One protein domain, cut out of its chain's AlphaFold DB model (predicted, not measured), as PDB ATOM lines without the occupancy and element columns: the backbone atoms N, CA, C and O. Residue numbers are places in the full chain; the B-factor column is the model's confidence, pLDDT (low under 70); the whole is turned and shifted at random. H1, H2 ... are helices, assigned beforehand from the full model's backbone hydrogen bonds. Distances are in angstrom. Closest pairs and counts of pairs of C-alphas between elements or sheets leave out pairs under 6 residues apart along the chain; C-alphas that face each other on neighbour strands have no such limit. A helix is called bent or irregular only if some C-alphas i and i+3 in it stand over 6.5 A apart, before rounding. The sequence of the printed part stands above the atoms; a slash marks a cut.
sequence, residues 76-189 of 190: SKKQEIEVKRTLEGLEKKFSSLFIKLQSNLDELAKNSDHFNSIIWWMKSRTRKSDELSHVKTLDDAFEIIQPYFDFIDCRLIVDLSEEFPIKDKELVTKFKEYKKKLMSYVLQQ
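Overview. This is residues 76 to 189 of the 190 residues of an uncharacterized protein of Amphimedon queenslandica (UniProt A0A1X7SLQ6). One long helix, H1, makes the long axis, and the rest folds back over its later part: H2 turns back from its far end, H3 runs beside H2, and the helical hairpin of H4 and H5 brings H5 back alongside H1. Residues 76 to 82, of which 77 to 82 belong to H1, stick out free. The printed part has 114 residues with five named helices, H1 to H5 in chain order, no named strand, and the class all helix. It is elongated, 53 by 29 by 19 A, and only just compact, close to loose, with a radius of gyration of the C-alphas of 15.8 A.

Along the chain. H1, residues 77 to 108, begins at C-alpha 77 (42.731, 78.852, 35.375) and is 46.4 A long. H2 is residues 112 to 125, 20.3 A. H3 is residues 138 to 148, irregular, with C-alphas 144 and 147 7.4 A apart. H4 is residues 155 to 163. H5, residues 169 to 187, 28.3 A, ends at C-alpha 187 (58.711, 65.379, 33.704).

Arrangement. H1, with residues 90 to 101 alone, touches H5 at a shallow tilt of 25 degrees, opposite ways; the closest C-alphas, of Leu 97 and Leu 171, are 7.1 A apart. H1 and H3 only just touch, with 3 pairs of C-alphas within 8 A, the closest those of Asp 106 and Leu 138 at 6.6 A. H2 touches H3 at 12 degrees, a shallow tilt, the same way, closest at the C-alphas of Ile 119 and Ala 141, 7.4 A. In the hairpin, H4 touches residues 171 to 176 of H5 alone, closest at the C-alphas of Ser 161 and Val 172, 5.9 A. H5 is apart from H2 and H3. In H1, H2 and H4 every O i to N i+4 pair is within hydrogen-bond range; in H3 5 of 7 are, in H5 14 of 15.

Size, cuts and confidence. The C-alphas farthest apart, of Ser 76 and Asp 113, are 53.9 A apart. The printed part has no cut. The link from H2 to H3, 12 residues, is long. Residues 187 to 189 have pLDDT under 70.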
ATOM      1  N   SER A  76      42.880  74.516  33.002       91.88
ATOM      2  CA  SER A  76      42.115  75.373  33.898       91.88
ATOM      3  C   SER A  76      42.892  76.612  34.336       91.88
ATOM      4  O   SER A  76      44.119  76.610  34.438       91.88
ATOM      5  N   LYS A  77      42.153  77.656  34.736       92.25
ATOM      6  CA  LYS A  77      42.731  78.852  35.375       92.25
ATOM      7  C   LYS A  77      43.500  78.521  36.654       92.25
ATOM      8  O   LYS A  77      44.465  79.197  36.994       92.25
ATOM      9  N   LYS A  78      43.065  77.493  37.393       92.62
ATOM     10  CA  LYS A  78      43.744  77.058  38.618       92.62
ATOM     11  C   LYS A  78      45.145  76.531  38.294       92.62
ATOM     12  O   LYS A  78      46.096  76.933  38.955       92.62
ATOM     13  N   GLN A  79      45.250  75.695  37.261       89.38
ATOM     14  CA  GLN A  79      46.519  75.155  36.778       89.38
ATOM     15  C   GLN A  79      47.446  76.271  36.283       89.38
ATOM     16  O   GLN A  79      48.604  76.318  36.683       89.38
ATOM     17  N   GLU A  80      46.930  77.214  35.491       90.38
ATOM     18  CA  GLU A  80      47.695  78.381  35.027       90.38
ATOM     19  C   GLU A  80      48.297  79.177  36.200       90.38
ATOM     20  O   GLU A  80      49.495  79.469  36.220       90.38
ATOM     21  N   ILE A  81      47.485  79.486  37.221       93.00
ATOM     22  CA  ILE A  81      47.929  80.221  38.415       93.00
ATOM     23  C   ILE A  81      48.999  79.438  39.190       93.00
ATOM     24  O   ILE A  81      49.949  80.032  39.705       93.00
ATOM     25  N   GLU A  82      48.850  78.119  39.305       91.56
ATOM     26  CA  GLU A  82      49.793  77.254  40.016       91.56
ATOM     27  C   GLU A  82      51.141  77.147  39.294       91.56
ATOM     28  O   GLU A  82      52.193  77.312  39.923       91.56
ATOM     29  N   VAL A  83      51.120  76.961  37.971       88.75
ATOM     30  CA  VAL A  83      52.326  76.958  37.135       88.75
ATOM     31  C   VAL A  83      53.029  78.307  37.234       88.75
ATOM     32  O   VAL A  83      54.224  78.349  37.521       88.75
ATOM     33  N   LYS A  84      52.290  79.417  37.108       90.81
ATOM     34  CA  LYS A  84      52.854  80.764  37.243       90.81
ATOM     35  C   LYS A  84      53.527  80.975  38.601       90.81
ATOM     36  O   LYS A  84      54.685  81.380  38.644       90.81
ATOM     37  N   ARG A  85      52.851  80.648  39.709       93.12
ATOM     38  CA  ARG A  85      53.442  80.754  41.059       93.12
ATOM     39  C   ARG A  85      54.693  79.897  41.214       93.12
ATOM     40  O   ARG A  85      55.637  80.306  41.888       93.12
ATOM     41  N   THR A  86      54.698  78.711  40.613       90.94
ATOM     42  CA  THR A  86      55.850  77.806  40.652       90.94
ATOM     43  C   THR A  86      57.036  78.400  39.898       90.94
ATOM     44  O   THR A  86      58.137  78.419  40.446       90.94
ATOM     45  N   LEU A  87      56.812  78.941  38.696       91.25
ATOM     46  CA  LEU A  87      57.847  79.609  37.902       91.25
ATOM     47  C   LEU A  87      58.420  80.829  38.634       91.25
ATOM     48  O   LEU A  87      59.632  80.913  38.793       91.25
ATOM     49  N   GLU A  88      57.571  81.698  39.189       93.44
ATOM     50  CA  GLU A  88      58.018  82.845  39.998       93.44
ATOM     51  C   GLU A  88      58.840  82.403  41.225       93.44
ATOM     52  O   GLU A  88      59.815  83.048  41.614       93.44
ATOM     53  N   GLY A  89      58.458  81.291  41.862       93.88
ATOM     54  CA  GLY A  89      59.203  80.715  42.981       93.88
ATOM     55  C   GLY A  89      60.567  80.152  42.569       93.88
ATOM     56  O   GLY A  89      61.545  80.299  43.307       93.88
ATOM     57  N   LEU A  90      60.645  79.523  41.394       93.12
ATOM     58  CA  LEU A  90      61.887  79.005  40.820       93.12
ATOM     59  C   LEU A  90      62.828  80.132  40.403       93.12
ATOM     60  O   LEU A  90      64.014  80.056  40.717       93.12
ATOM     61  N   GLU A  91      62.313  81.172  39.758       94.44
ATOM     62  CA  GLU A  91      63.078  82.359  39.377       94.44
ATOM     63  C   GLU A  91      63.679  83.030  40.618       94.44
ATOM     64  O   GLU A  91      64.893  83.176  40.718       94.44
ATOM     65  N   LYS A  92      62.863  83.317  41.643       95.75
ATOM     66  CA  LYS A  92      63.344  83.910  42.906       95.75
ATOM     67  C   LYS A  92      64.423  83.064  43.580       95.75
ATOM     68  O   LYS A  92      65.412  83.603  44.081       95.75
ATOM     69  N   LYS A  93      64.237  81.738  43.614       95.38
ATOM     70  CA  LYS A  93      65.224  80.823  44.202       95.38
ATOM     71  C   LYS A  93      66.523  80.837  43.398       95.38
ATOM     72  O   LYS A  93      67.586  80.895  44.010       95.38
ATOM     73  N   PHE A  94      66.442  80.814  42.070       95.50
ATOM     74  CA  PHE A  94      67.611  80.903  41.202       95.50
ATOM     75  C   PHE A  94      68.364  82.213  41.413       95.50
ATOM     76  O   PHE A  94      69.546  82.167  41.736       95.50
ATOM     77  N   SER A  95      67.686  83.362  41.351       96.06
ATOM     78  CA  SER A  95      68.315  84.674  41.538       96.06
ATOM     79  C   SER A  95      69.017  84.786  42.893       96.06
ATOM     80  O   SER A  95      70.137  85.280  42.976       96.06
ATOM     81  N   SER A  96      68.414  84.253  43.964       96.12
ATOM     82  CA  SER A  96      69.055  84.223  45.286       96.12
ATOM     83  C   SER A  96      70.330  83.371  45.317       96.12
ATOM     84  O   SER A  96      71.303  83.754  45.967       96.12
ATOM     85  N   LEU A  97      70.342  82.222  44.634       95.75
ATOM     86  CA  LEU A  97      71.533  81.373  44.529       95.75
ATOM     87  C   LEU A  97      72.603  82.014  43.642       95.75
ATOM     88  O   LEU A  97      73.778  81.997  44.000       95.75
ATOM     89  N   PHE A  98      72.198  82.611  42.524       95.88
ATOM     90  CA  PHE A  98      73.089  83.264  41.575       95.88
ATOM     91  C   PHE A  98      73.821  84.453  42.206       95.88
ATOM     92  O   PHE A  98      75.043  84.500  42.142       95.88
ATOM     93  N   ILE A  99      73.118  85.327  42.939       95.88
ATOM     94  CA  ILE A  99      73.741  86.446  43.673       95.88
ATOM     95  C   ILE A  99      74.810  85.945  44.655       95.88
ATOM     96  O   ILE A  99      75.891  86.528  44.768       95.88
ATOM     97  N   LYS A 100      74.533  84.846  45.369       95.62
ATOM     98  CA  LYS A 100      75.502  84.245  46.299       95.62
ATOM     99  C   LYS A 100      76.713  83.683  45.568       95.62
ATOM    100  O   LYS A 100      77.829  83.845  46.057       95.62
ATOM    101  N   LEU A 101      76.502  83.034  44.425       95.38
ATOM    102  CA  LEU A 101      77.588  82.506  43.605       95.38
ATOM    103  C   LEU A 101      78.474  83.637  43.101       95.38
ATOM    104  O   LEU A 101      79.682  83.585  43.309       95.38
ATOM    105  N   GLN A 102      77.866  84.664  42.511       95.00
ATOM    106  CA  GLN A 102      78.568  85.832  41.999       95.00
ATOM    107  C   GLN A 102      79.399  86.490  43.103       95.00
ATOM    108  O   GLN A 102      80.598  86.655  42.936       95.00
ATOM    109  N   SER A 103      78.819  86.695  44.289       94.69
ATOM    110  CA  SER A 103      79.547  87.243  45.444       94.69
ATOM    111  C   SER A 103      80.757  86.389  45.863       94.69
ATOM    112  O   SER A 103      81.801  86.925  46.231       94.69
ATOM    113  N   ASN A 104      80.634  85.055  45.822       94.62
ATOM    114  CA  ASN A 104      81.747  84.149  46.135       94.62
ATOM    115  C   ASN A 104      82.840  84.206  45.059       94.62
ATOM    116  O   ASN A 104      84.026  84.187  45.388       94.62
ATOM    117  N   LEU A 105      82.450  84.270  43.786       94.94
ATOM    118  CA  LEU A 105      83.380  84.354  42.665       94.94
ATOM    119  C   LEU A 105      84.081  85.712  42.608       94.94
ATOM    120  O   LEU A 105      85.281  85.740  42.366       94.94
ATOM    121  N   ASP A 106      83.389  86.808  42.911       93.88
ATOM    122  CA  ASP A 106      83.984  88.142  43.040       93.88
ATOM    123  C   ASP A 106      85.041  88.174  44.139       93.88
ATOM    124  O   ASP A 106      86.120  88.745  43.974       93.88
ATOM    125  N   GLU A 107      84.768  87.525  45.274       93.69
ATOM    126  CA  GLU A 107      85.761  87.408  46.333       93.69
ATOM    127  C   GLU A 107      86.971  86.573  45.891       93.69
ATOM    128  O   GLU A 107      88.109  86.949  46.180       93.69
ATOM    129  N   LEU A 108      86.737  85.476  45.167       92.75
ATOM    130  CA  LEU A 108      87.788  84.617  44.624       92.75
ATOM    131  C   LEU A 108      88.643  85.348  43.571       92.75
ATOM    132  O   LEU A 108      89.868  85.211  43.572       92.75
ATOM    133  N   ALA A 109      88.007  86.162  42.729       94.06
ATOM    134  CA  ALA A 109      88.605  86.946  41.652       94.06
ATOM    135  C   ALA A 109      89.425  88.155  42.123       94.06
ATOM    136  O   ALA A 109      90.134  88.760  41.322       94.06
ATOM    137  N   LYS A 110      89.414  88.482  43.424       93.31
ATOM    138  CA  LYS A 110      90.407  89.409  44.000       93.31
ATOM    139  C   LYS A 110      91.840  88.912  43.783       93.31
ATOM    140  O   LYS A 110      92.768  89.715  43.765       93.31
ATOM    141  N   ASN A 111      92.021  87.599  43.622       92.31
ATOM    142  CA  ASN A 111      93.248  87.017  43.098       92.31
ATOM    143  C   ASN A 111      93.208  87.034  41.557       92.31
ATOM    144  O   ASN A 111      92.321  86.432  40.947       92.31
ATOM    145  N   SER A 112      94.194  87.688  40.933       88.56
ATOM    146  CA  SER A 112      94.284  87.840  39.476       88.56
ATOM    147  C   SER A 112      94.343  86.514  38.718       88.56
ATOM    148  O   SER A 112      93.781  86.407  37.630       88.56
ATOM    149  N   ASP A 113      94.982  85.491  39.285       93.50
ATOM    150  CA  ASP A 113      95.120  84.183  38.638       93.50
ATOM    151  C   ASP A 113      93.773  83.460  38.596       93.50
ATOM    152  O   ASP A 113      93.403  82.866  37.580       93.50
ATOM    153  N   HIS A 114      92.985  83.576  39.669       94.50
ATOM    154  CA  HIS A 114      91.625  83.047  39.699       94.50
ATOM    155  C   HIS A 114      90.694  83.807  38.759       94.50
ATOM    156  O   HIS A 114      89.927  83.169  38.045       94.50
ATOM    157  N   PHE A 115      90.781  85.142  38.703       96.00
ATOM    158  CA  PHE A 115      90.000  85.926  37.745       96.00
ATOM    159  C   PHE A 115      90.269  85.467  36.307       96.00
ATOM    160  O   PHE A 115      89.339  85.108  35.584       96.00
ATOM    161  N   ASN A 116      91.543  85.383  35.916       95.56
ATOM    162  CA  ASN A 116      91.931  84.928  34.581       95.56
ATOM    163  C   ASN A 116      91.446  83.501  34.295       95.56
ATOM    164  O   ASN A 116      90.950  83.230  33.202       95.56
ATOM    165  N   SER A 117      91.530  82.610  35.285       96.44
ATOM    166  CA  SER A 117      91.052  81.228  35.168       96.44
ATOM    167  C   SER A 117      89.537  81.158  34.950       96.44
ATOM    168  O   SER A 117      89.082  80.421  34.077       96.44
ATOM    169  N   ILE A 118      88.753  81.962  35.679       96.62
ATOM    170  CA  ILE A 118      87.294  82.058  35.508       96.62
ATOM    171  C   ILE A 118      86.952  82.565  34.106       96.62
ATOM    172  O   ILE A 118      86.145  81.947  33.406       96.62
ATOM    173  N   ILE A 119      87.600  83.642  33.657       97.19
ATOM    174  CA  ILE A 119      87.383  84.197  32.317       97.19
ATOM    175  C   ILE A 119      87.735  83.168  31.236       97.19
ATOM    176  O   ILE A 119      86.955  82.963  30.307       97.19
ATOM    177  N   TRP A 120      88.872  82.477  31.344       95.94
ATOM    178  CA  TRP A 120      89.247  81.416  30.402       95.94
ATOM    179  C   TRP A 120      88.252  80.262  30.384       95.94
ATOM    180  O   TRP A 120      87.879  79.791  29.306       95.94
ATOM    181  N   TRP A 121      87.767  79.846  31.549       97.06
ATOM    182  CA  TRP A 121      86.740  78.820  31.632       97.06
ATOM    183  C   TRP A 121      85.455  79.265  30.920       97.06
ATOM    184  O   TRP A 121      84.944  78.530  30.072       97.06
ATOM    185  N   MET A 122      84.986  80.498  31.143       96.19
ATOM    186  CA  MET A 122      83.815  81.054  30.445       96.19
ATOM    187  C   MET A 122      84.018  81.122  28.924       96.19
ATOM    188  O   MET A 122      83.108  80.783  28.162       96.19
ATOM    189  N   LYS A 123      85.220  81.488  28.458       95.00
ATOM    190  CA  LYS A 123      85.569  81.475  27.026       95.00
ATOM    191  C   LYS A 123      85.501  80.077  26.423       95.00
ATOM    192  O   LYS A 123      85.041  79.929  25.300       95.00
ATOM    193  N   SER A 124      85.915  79.048  27.163       94.00
ATOM    194  CA  SER A 124      85.872  77.660  26.679       94.00
ATOM    195  C   SER A 124      84.446  77.117  26.508       94.00
ATOM    196  O   SER A 124      84.220  76.191  25.730       94.00
ATOM    197  N   ARG A 125      83.473  77.696  27.224       90.88
ATOM    198  CA  ARG A 125      82.071  77.250  27.253       90.88
ATOM    199  C   ARG A 125      81.135  78.094  26.392       90.88
ATOM    200  O   ARG A 125      80.007  77.680  26.139       90.88
ATOM    201  N   THR A 126      81.580  79.262  25.937       89.44
ATOM    202  CA  THR A 126      80.751  80.222  25.199       89.44
ATOM    203  C   THR A 126      81.405  80.611  23.877       89.44
ATOM    204  O   THR A 126      82.615  80.531  23.708       89.44
ATOM    205  N   ARG A 127      80.619  81.092  22.908       89.38
ATOM    206  CA  ARG A 127      81.163  81.631  21.643       89.38
ATOM    207  C   ARG A 127      81.588  83.100  21.770       89.38
ATOM    208  O   ARG A 127      81.587  83.825  20.784       89.38
ATOM    209  N   LYS A 128      81.899  83.550  22.989       91.12
ATOM    210  CA  LYS A 128      82.114  84.959  23.355       91.12
ATOM    211  C   LYS A 128      83.575  85.279  23.669       91.12
ATOM    212  O   LYS A 128      83.857  86.193  24.434       91.12
ATOM    213  N   SER A 129      84.511  84.528  23.085       89.31
ATOM    214  CA  SER A 129      85.947  84.663  23.368       89.31
ATOM    215  C   SER A 129      86.465  86.095  23.198       89.31
ATOM    216  O   SER A 129      87.168  86.597  24.078       89.31
ATOM    217  N   ASP A 130      86.088  86.761  22.105       91.94
ATOM    218  CA  ASP A 130      86.550  88.119  21.797       91.94
ATOM    219  C   ASP A 130      85.996  89.138  22.802       91.94
ATOM    220  O   ASP A 130      86.750  89.912  23.385       91.94
ATOM    221  N   GLU A 131      84.694  89.069  23.096       93.94
ATOM    222  CA  GLU A 131      84.023  89.949  24.064       93.94
ATOM    223  C   GLU A 131      84.601  89.770  25.479       93.94
ATOM    224  O   GLU A 131      84.955  90.743  26.144       93.94
ATOM    225  N   LEU A 132      84.816  88.520  25.905       95.06
ATOM    226  CA  LEU A 132      85.396  88.183  27.209       95.06
ATOM    227  C   LEU A 132      86.888  88.535  27.333       95.06
ATOM    228  O   LEU A 132      87.451  88.450  28.423       95.06
ATOM    229  N   SER A 133      87.578  88.882  26.243       91.69
ATOM    230  CA  SER A 133      89.011  89.224  26.281       91.69
ATOM    231  C   SER A 133      89.299  90.621  26.813       91.69
ATOM    232  O   SER A 133      90.431  90.891  27.209       91.69
ATOM    233  N   HIS A 134      88.290  91.488  26.850       91.75
ATOM    234  CA  HIS A 134      88.438  92.888  27.246       91.75
ATOM    235  C   HIS A 134      87.750  93.221  28.572       91.75
ATOM    236  O   HIS A 134      87.731  94.379  28.992       91.75
ATOM    237  N   VAL A 135      87.199  92.203  29.229       95.44
ATOM    238  CA  VAL A 135      86.471  92.331  30.485       95.44
ATOM    239  C   VAL A 135      87.413  92.660  31.642       95.44
ATOM    240  O   VAL A 135      88.506  92.102  31.751       95.44
ATOM    241  N   LYS A 136      86.966  93.565  32.520       93.56
ATOM    242  CA  LYS A 136      87.704  93.993  33.718       93.56
ATOM    243  C   LYS A 136      87.072  93.504  35.019       93.56
ATOM    244  O   LYS A 136      87.764  93.467  36.031       93.56
ATOM    245  N   THR A 137      85.788  93.151  35.003       94.75
ATOM    246  CA  THR A 137      85.045  92.683  36.179       94.75
ATOM    247  C   THR A 137      84.277  91.404  35.864       94.75
ATOM    248  O   THR A 137      83.946  91.143  34.711       94.75
ATOM    249  N   LEU A 138      83.979  90.573  36.866       95.62
ATOM    250  CA  LEU A 138      83.145  89.395  36.613       95.62
ATOM    251  C   LEU A 138      81.705  89.769  36.258       95.62
ATOM    252  O   LEU A 138      81.069  89.014  35.534       95.62
ATOM    253  N   ASP A 139      81.209  90.916  36.720       95.31
ATOM    254  CA  ASP A 139      79.871  91.404  36.378       95.31
ATOM    255  C   ASP A 139      79.736  91.607  34.861       95.31
ATOM    256  O   ASP A 139      78.868  90.995  34.241       95.31
ATOM    257  N   ASP A 140      80.699  92.299  34.231       95.81
ATOM    258  CA  ASP A 140      80.732  92.446  32.765       95.81
ATOM    259  C   ASP A 140      80.788  91.071  32.063       95.81
ATOM    260  O   ASP A 140      80.170  90.856  31.017       95.81
ATOM    261  N   ALA A 141      81.535  90.109  32.628       96.81
ATOM    262  CA  ALA A 141      81.607  88.757  32.075       96.81
ATOM    263  C   ALA A 141      80.244  88.056  32.144       96.81
ATOM    264  O   ALA A 141      79.822  87.452  31.156       96.81
ATOM    265  N   PHE A 142      79.553  88.146  33.284       95.81
ATOM    266  CA  PHE A 142      78.232  87.559  33.482       95.81
ATOM    267  C   PHE A 142      77.177  88.183  32.571       95.81
ATOM    268  O   PHE A 142      76.351  87.441  32.042       95.81
ATOM    269  N   GLU A 143      77.239  89.489  32.312       95.81
ATOM    270  CA  GLU A 143      76.382  90.140  31.316       95.81
ATOM    271  C   GLU A 143      76.612  89.568  29.909       95.81
ATOM    272  O   GLU A 143      75.659  89.218  29.210       95.81
ATOM    273  N   ILE A 144      77.874  89.381  29.504       96.31
ATOM    274  CA  ILE A 144      78.225  88.810  28.192       96.31
ATOM    275  C   ILE A 144      77.724  87.366  28.046       96.31
ATOM    276  O   ILE A 144      77.274  86.965  26.964       96.31
ATOM    277  N   ILE A 145      77.814  86.566  29.114       95.56
ATOM    278  CA  ILE A 145      77.397  85.157  29.097       95.56
ATOM    279  C   ILE A 145      75.928  84.940  29.486       95.56
ATOM    280  O   ILE A 145      75.457  83.807  29.398       95.56
ATOM    281  N   GLN A 146      75.184  85.992  29.844       94.44
ATOM    282  CA  GLN A 146      73.763  85.926  30.203       94.44
ATOM    283  C   GLN A 146      72.907  85.150  29.183       94.44
ATOM    284  O   GLN A 146      72.073  84.357  29.605       94.44
ATOM    285  N   PRO A 147      73.120  85.248  27.853       94.12
ATOM    286  CA  PRO A 147      72.334  84.470  26.889       94.12
ATOM    287  C   PRO A 147      72.514  82.943  26.967       94.12
ATOM    288  O   PRO A 147      71.792  82.216  26.288       94.12
ATOM    289  N   TYR A 148      73.496  82.446  27.726       93.31
ATOM    290  CA  TYR A 148      73.839  81.022  27.820       93.31
ATOM    291  C   TYR A 148      73.273  80.340  29.068       93.31
ATOM    292  O   TYR A 148      73.508  79.144  29.262       93.31
ATOM    293  N   PHE A 149      72.564  81.075  29.924       94.06
ATOM    294  CA  PHE A 149      71.908  80.501  31.085       94.06
ATOM    295  C   PHE A 149      70.671  81.299  31.483       94.06
ATOM    296  O   PHE A 149      70.605  82.513  31.324       94.06
ATOM    297  N   ASP A 150      69.707  80.617  32.081       94.19
ATOM    298  CA  ASP A 150      68.606  81.253  32.790       94.19
ATOM    299  C   ASP A 150      68.175  80.377  33.978       94.19
ATOM    300  O   ASP A 150      68.848  79.409  34.352       94.19
ATOM    301  N   PHE A 151      67.062  80.735  34.620       93.50
ATOM    302  CA  PHE A 151      66.532  79.950  35.731       93.50
ATOM    303  C   PHE A 151      66.016  78.567  35.282       93.50
ATOM    304  O   PHE A 151      65.877  77.674  36.109       93.50
ATOM    305  N   ILE A 152      65.759  78.350  33.991       90.50
ATOM    306  CA  ILE A 152      65.326  77.072  33.419       90.50
ATOM    307  C   ILE A 152      66.544  76.219  33.033       90.50
ATOM    308  O   ILE A 152      66.688  75.093  33.513       90.50
ATOM    309  N   ASP A 153      67.450  76.755  32.216       90.06
ATOM    310  CA  ASP A 153      68.720  76.141  31.838       90.06
ATOM    311  C   ASP A 153      69.890  76.797  32.575       90.06
ATOM    312  O   ASP A 153      70.579  77.689  32.085       90.06
ATOM    313  N   CYS A 154      70.135  76.309  33.786       91.19
ATOM    314  CA  CYS A 154      71.199  76.802  34.654       91.19
ATOM    315  C   CYS A 154      72.503  75.991  34.559       91.19
ATOM    316  O   CYS A 154      73.366  76.139  35.423       91.19
ATOM    317  N   ARG A 155      72.676  75.114  33.555       91.56
ATOM    318  CA  ARG A 155      73.826  74.183  33.484       91.56
ATOM    319  C   ARG A 155      75.176  74.889  33.566       91.56
ATOM    320  O   ARG A 155      76.009  74.476  34.361       91.56
ATOM    321  N   LEU A 156      75.348  75.979  32.818       93.25
ATOM    322  CA  LEU A 156      76.582  76.766  32.827       93.25
ATOM    323  C   LEU A 156      76.933  77.271  34.236       93.25
ATOM    324  O   LEU A 156      78.090  77.225  34.640       93.25
ATOM    325  N   ILE A 157      75.926  77.708  34.994       94.56
ATOM    326  CA  ILE A 157      76.083  78.224  36.359       94.56
ATOM    327  C   ILE A 157      76.411  77.105  37.348       94.56
ATOM    328  O   ILE A 157      77.254  77.289  38.225       94.56
ATOM    329  N   VAL A 158      75.780  75.936  37.197       92.31
ATOM    330  CA  VAL A 158      76.098  74.764  38.024       92.31
ATOM    331  C   VAL A 158      77.537  74.320  37.784       92.31
ATOM    332  O   VAL A 158      78.284  74.202  38.752       92.31
ATOM    333  N   ASP A 159      77.939  74.145  36.525       94.12
ATOM    334  CA  ASP A 159      79.290  73.704  36.170       94.12
ATOM    335  C   ASP A 159      80.346  74.707  36.680       94.12
ATOM    336  O   ASP A 159      81.357  74.306  37.250       94.12
ATOM    337  N   LEU A 160      80.078  76.016  36.578       93.94
ATOM    338  CA  LEU A 160      80.959  77.060  37.113       93.94
ATOM    339  C   LEU A 160      81.125  76.954  38.639       93.94
ATOM    340  O   LEU A 160      82.225  77.131  39.160       93.94
ATOM    341  N   SER A 161      80.039  76.653  39.359       91.94
ATOM    342  CA  SER A 161      80.069  76.481  40.819       91.94
ATOM    343  C   SER A 161      80.815  75.221  41.275       91.94
ATOM    344  O   SER A 161      81.265  75.164  42.416       91.94
ATOM    345  N   GLU A 162      80.929  74.213  40.405       92.06
ATOM    346  CA  GLU A 162      81.681  72.982  40.668       92.06
ATOM    347  C   GLU A 162      83.167  73.127  40.344       92.06
ATOM    348  O   GLU A 162      83.999  72.563  41.051       92.06
ATOM    349  N   GLU A 163      83.486  73.873  39.287       94.31
ATOM    350  CA  GLU A 163      84.857  74.081  38.829       94.31
ATOM    351  C   GLU A 163      85.679  74.899  39.831       94.31
ATOM    352  O   GLU A 163      86.823  74.561  40.139       94.31
ATOM    353  N   PHE A 164      85.105  75.992  40.342       92.56
ATOM    354  CA  PHE A 164      85.847  76.950  41.153       92.56
ATOM    355  C   PHE A 164      85.603  76.749  42.653       92.56
ATOM    356  O   PHE A 164      84.461  76.567  43.083       92.56
ATOM    357  N   PRO A 165      86.656  76.829  43.489       85.81
ATOM    358  CA  PRO A 165      86.542  76.621  44.925       85.81
ATOM    359  C   PRO A 165      85.837  77.808  45.594       85.81
ATOM    360  O   PRO A 165      86.464  78.770  46.039       85.81
ATOM    361  N   ILE A 166      84.513  77.729  45.688       86.81
ATOM    362  CA  ILE A 166      83.693  78.677  46.443       86.81
ATOM    363  C   ILE A 166      83.705  78.348  47.941       86.81
ATOM    364  O   ILE A 166      83.796  77.186  48.348       86.81
ATOM    365  N   LYS A 167      83.599  79.377  48.791       83.38
ATOM    366  CA  LYS A 167      83.620  79.201  50.252       83.38
ATOM    367  C   LYS A 167      82.375  78.478  50.757       83.38
ATOM    368  O   LYS A 167      82.466  77.624  51.639       83.38
ATOM    369  N   ASP A 168      81.218  78.808  50.187       84.94
ATOM    370  CA  ASP A 168      79.947  78.171  50.521       84.94
ATOM    371  C   ASP A 168      79.791  76.837  49.771       84.94
ATOM    372  O   ASP A 168      79.194  76.762  48.697       84.94
ATOM    373  N   LYS A 169      80.323  75.755  50.354       81.38
ATOM    374  CA  LYS A 169      80.190  74.395  49.800       81.38
ATOM    375  C   LYS A 169      78.735  73.928  49.698       81.38
ATOM    376  O   LYS A 169      78.427  73.073  48.868       81.38
ATOM    377  N   GLU A 170      77.828  74.475  50.510       89.12
ATOM    378  CA  GLU A 170      76.407  74.139  50.412       89.12
ATOM    379  C   GLU A 170      75.762  74.742  49.163       89.12
ATOM    380  O   GLU A 170      74.705  74.276  48.734       89.12
ATOM    381  N   LEU A 171      76.365  75.776  48.573       90.12
ATOM    382  CA  LEU A 171      75.812  76.456  47.409       90.12
ATOM    383  C   LEU A 171      75.731  75.525  46.195       90.12
ATOM    384  O   LEU A 171      74.690  75.474  45.540       90.12
ATOM    385  N   VAL A 172      76.772  74.723  45.951       86.69
ATOM    386  CA  VAL A 172      76.780  73.704  44.884       86.69
ATOM    387  C   VAL A 172      75.648  72.696  45.097       86.69
ATOM    388  O   VAL A 172      74.897  72.379  44.174       86.69
ATOM    389  N   THR A 173      75.464  72.230  46.335       91.50
ATOM    390  CA  THR A 173      74.371  71.315  46.691       91.50
ATOM    391  C   THR A 173      73.006  71.953  46.428       91.50
ATOM    392  O   THR A 173      72.143  71.328  45.813       91.50
ATOM    393  N   LYS A 174      72.822  73.227  46.794       92.94
ATOM    394  CA  LYS A 174      71.575  73.972  46.552       92.94
ATOM    395  C   LYS A 174      71.280  74.135  45.057       92.94
ATOM    396  O   LYS A 174      70.116  74.024  44.664       92.94
ATOM    397  N   PHE A 175      72.296  74.341  44.218       90.62
ATOM    398  CA  PHE A 175      72.146  74.354  42.758       90.62
ATOM    399  C   PHE A 175      71.781  72.975  42.189       90.62
ATOM    400  O   PHE A 175      70.903  72.874  41.329       90.62
ATOM    401  N   LYS A 176      72.371  71.891  42.703       89.12
ATOM    402  CA  LYS A 176      72.005  70.515  42.315       89.12
ATOM    403  C   LYS A 176      70.562  70.181  42.672       89.12
ATOM    404  O   LYS A 176      69.822  69.642  41.849       89.12
ATOM    405  N   GLU A 177      70.140  70.534  43.881       92.00
ATOM    406  CA  GLU A 177      68.753  70.382  44.322       92.00
ATOM    407  C   GLU A 177      67.794  71.222  43.482       92.00
ATOM    408  O   GLU A 177      66.718  70.746  43.115       92.00
ATOM    409  N   TYR A 178      68.182  72.457  43.152       90.62
ATOM    410  CA  TYR A 178      67.428  73.325  42.257       90.62
ATOM    411  C   TYR A 178      67.209  72.657  40.894       90.62
ATOM    412  O   TYR A 178      66.065  72.492  40.473       90.62
ATOM    413  N   LYS A 179      68.286  72.174  40.263       87.50
ATOM    414  CA  LYS A 179      68.242  71.452  38.986       87.50
ATOM    415  C   LYS A 179      67.358  70.206  39.065       87.50
ATOM    416  O   LYS A 179      66.530  69.985  38.186       87.50
ATOM    417  N   LYS A 180      67.475  69.406  40.131       88.25
ATOM    418  CA  LYS A 180      66.632  68.215  40.346       88.25
ATOM    419  C   LYS A 180      65.151  68.585  40.456       88.25
ATOM    420  O   LYS A 180      64.307  67.934  39.842       88.25
ATOM    421  N   LYS A 181      64.838  69.641  41.211       87.12
ATOM    422  CA  LYS A 181      63.472  70.148  41.357       87.12
ATOM    423  C   LYS A 181      62.923  70.634  40.014       87.12
ATOM    424  O   LYS A 181      61.803  70.282  39.661       87.12
ATOM    425  N   LEU A 182      63.720  71.359  39.236       86.06
ATOM    426  CA  LEU A 182      63.331  71.817  37.905       86.06
ATOM    427  C   LEU A 182      63.007  70.647  36.964       86.06
ATOM    428  O   LEU A 182      61.945  70.624  36.349       86.06
ATOM    429  N   MET A 183      63.863  69.623  36.940       83.81
ATOM    430  CA  MET A 183      63.645  68.415  36.136       83.81
ATOM    431  C   MET A 183      62.371  67.661  36.538       83.81
ATOM    432  O   MET A 183      61.680  67.132  35.672       83.81
ATOM    433  N   SER A 184      62.016  67.647  37.829       83.94
ATOM    434  CA  SER A 184      60.765  67.019  38.273       83.94
ATOM    435  C   SER A 184      59.517  67.707  37.713       83.94
ATOM    436  O   SER A 184      58.560  67.020  37.372       83.94
ATOM    437  N   TYR A 185      59.544  69.031  37.527       77.25
ATOM    438  CA  TYR A 185      58.432  69.760  36.911       77.25
ATOM    439  C   TYR A 185      58.339  69.519  35.404       77.25
ATOM    440  O   TYR A 185      57.240  69.391  34.875       77.25
ATOM    441  N   VAL A 186      59.480  69.416  34.719       71.62
ATOM    442  CA  VAL A 186      59.519  69.124  33.276       71.62
ATOM    443  C   VAL A 186      58.968  67.725  32.975       71.62
ATOM    444  O   VAL A 186      58.313  67.528  31.957       71.62
ATOM    445  N   LEU A 187      59.198  66.753  33.865       65.44
ATOM    446  CA  LEU A 187      58.711  65.379  33.704       65.44
ATOM    447  C   LEU A 187      57.222  65.198  34.035       65.44
ATOM    448  O   LEU A 187      56.628  64.244  33.557       65.44
ATOM    449  N   GLN A 188      56.621  66.090  34.826       58.78
ATOM    450  CA  GLN A 188      55.193  66.039  35.178       58.78
ATOM    451  C   GLN A 188      54.269  66.660  34.116       58.78
ATOM    452  O   GLN A 188      53.054  66.591  34.255       58.78
ATOM    453  N   GLN A 189      54.836  67.293  33.085       53.88
ATOM    454  CA  GLN A 189      54.108  67.987  32.011       53.88
ATOM    455  C   GLN A 189      54.047  67.163  30.705       53.88
ATOM    456  O   GLN A 189      53.639  67.689  29.673       53.88
TER     457      GLN A 189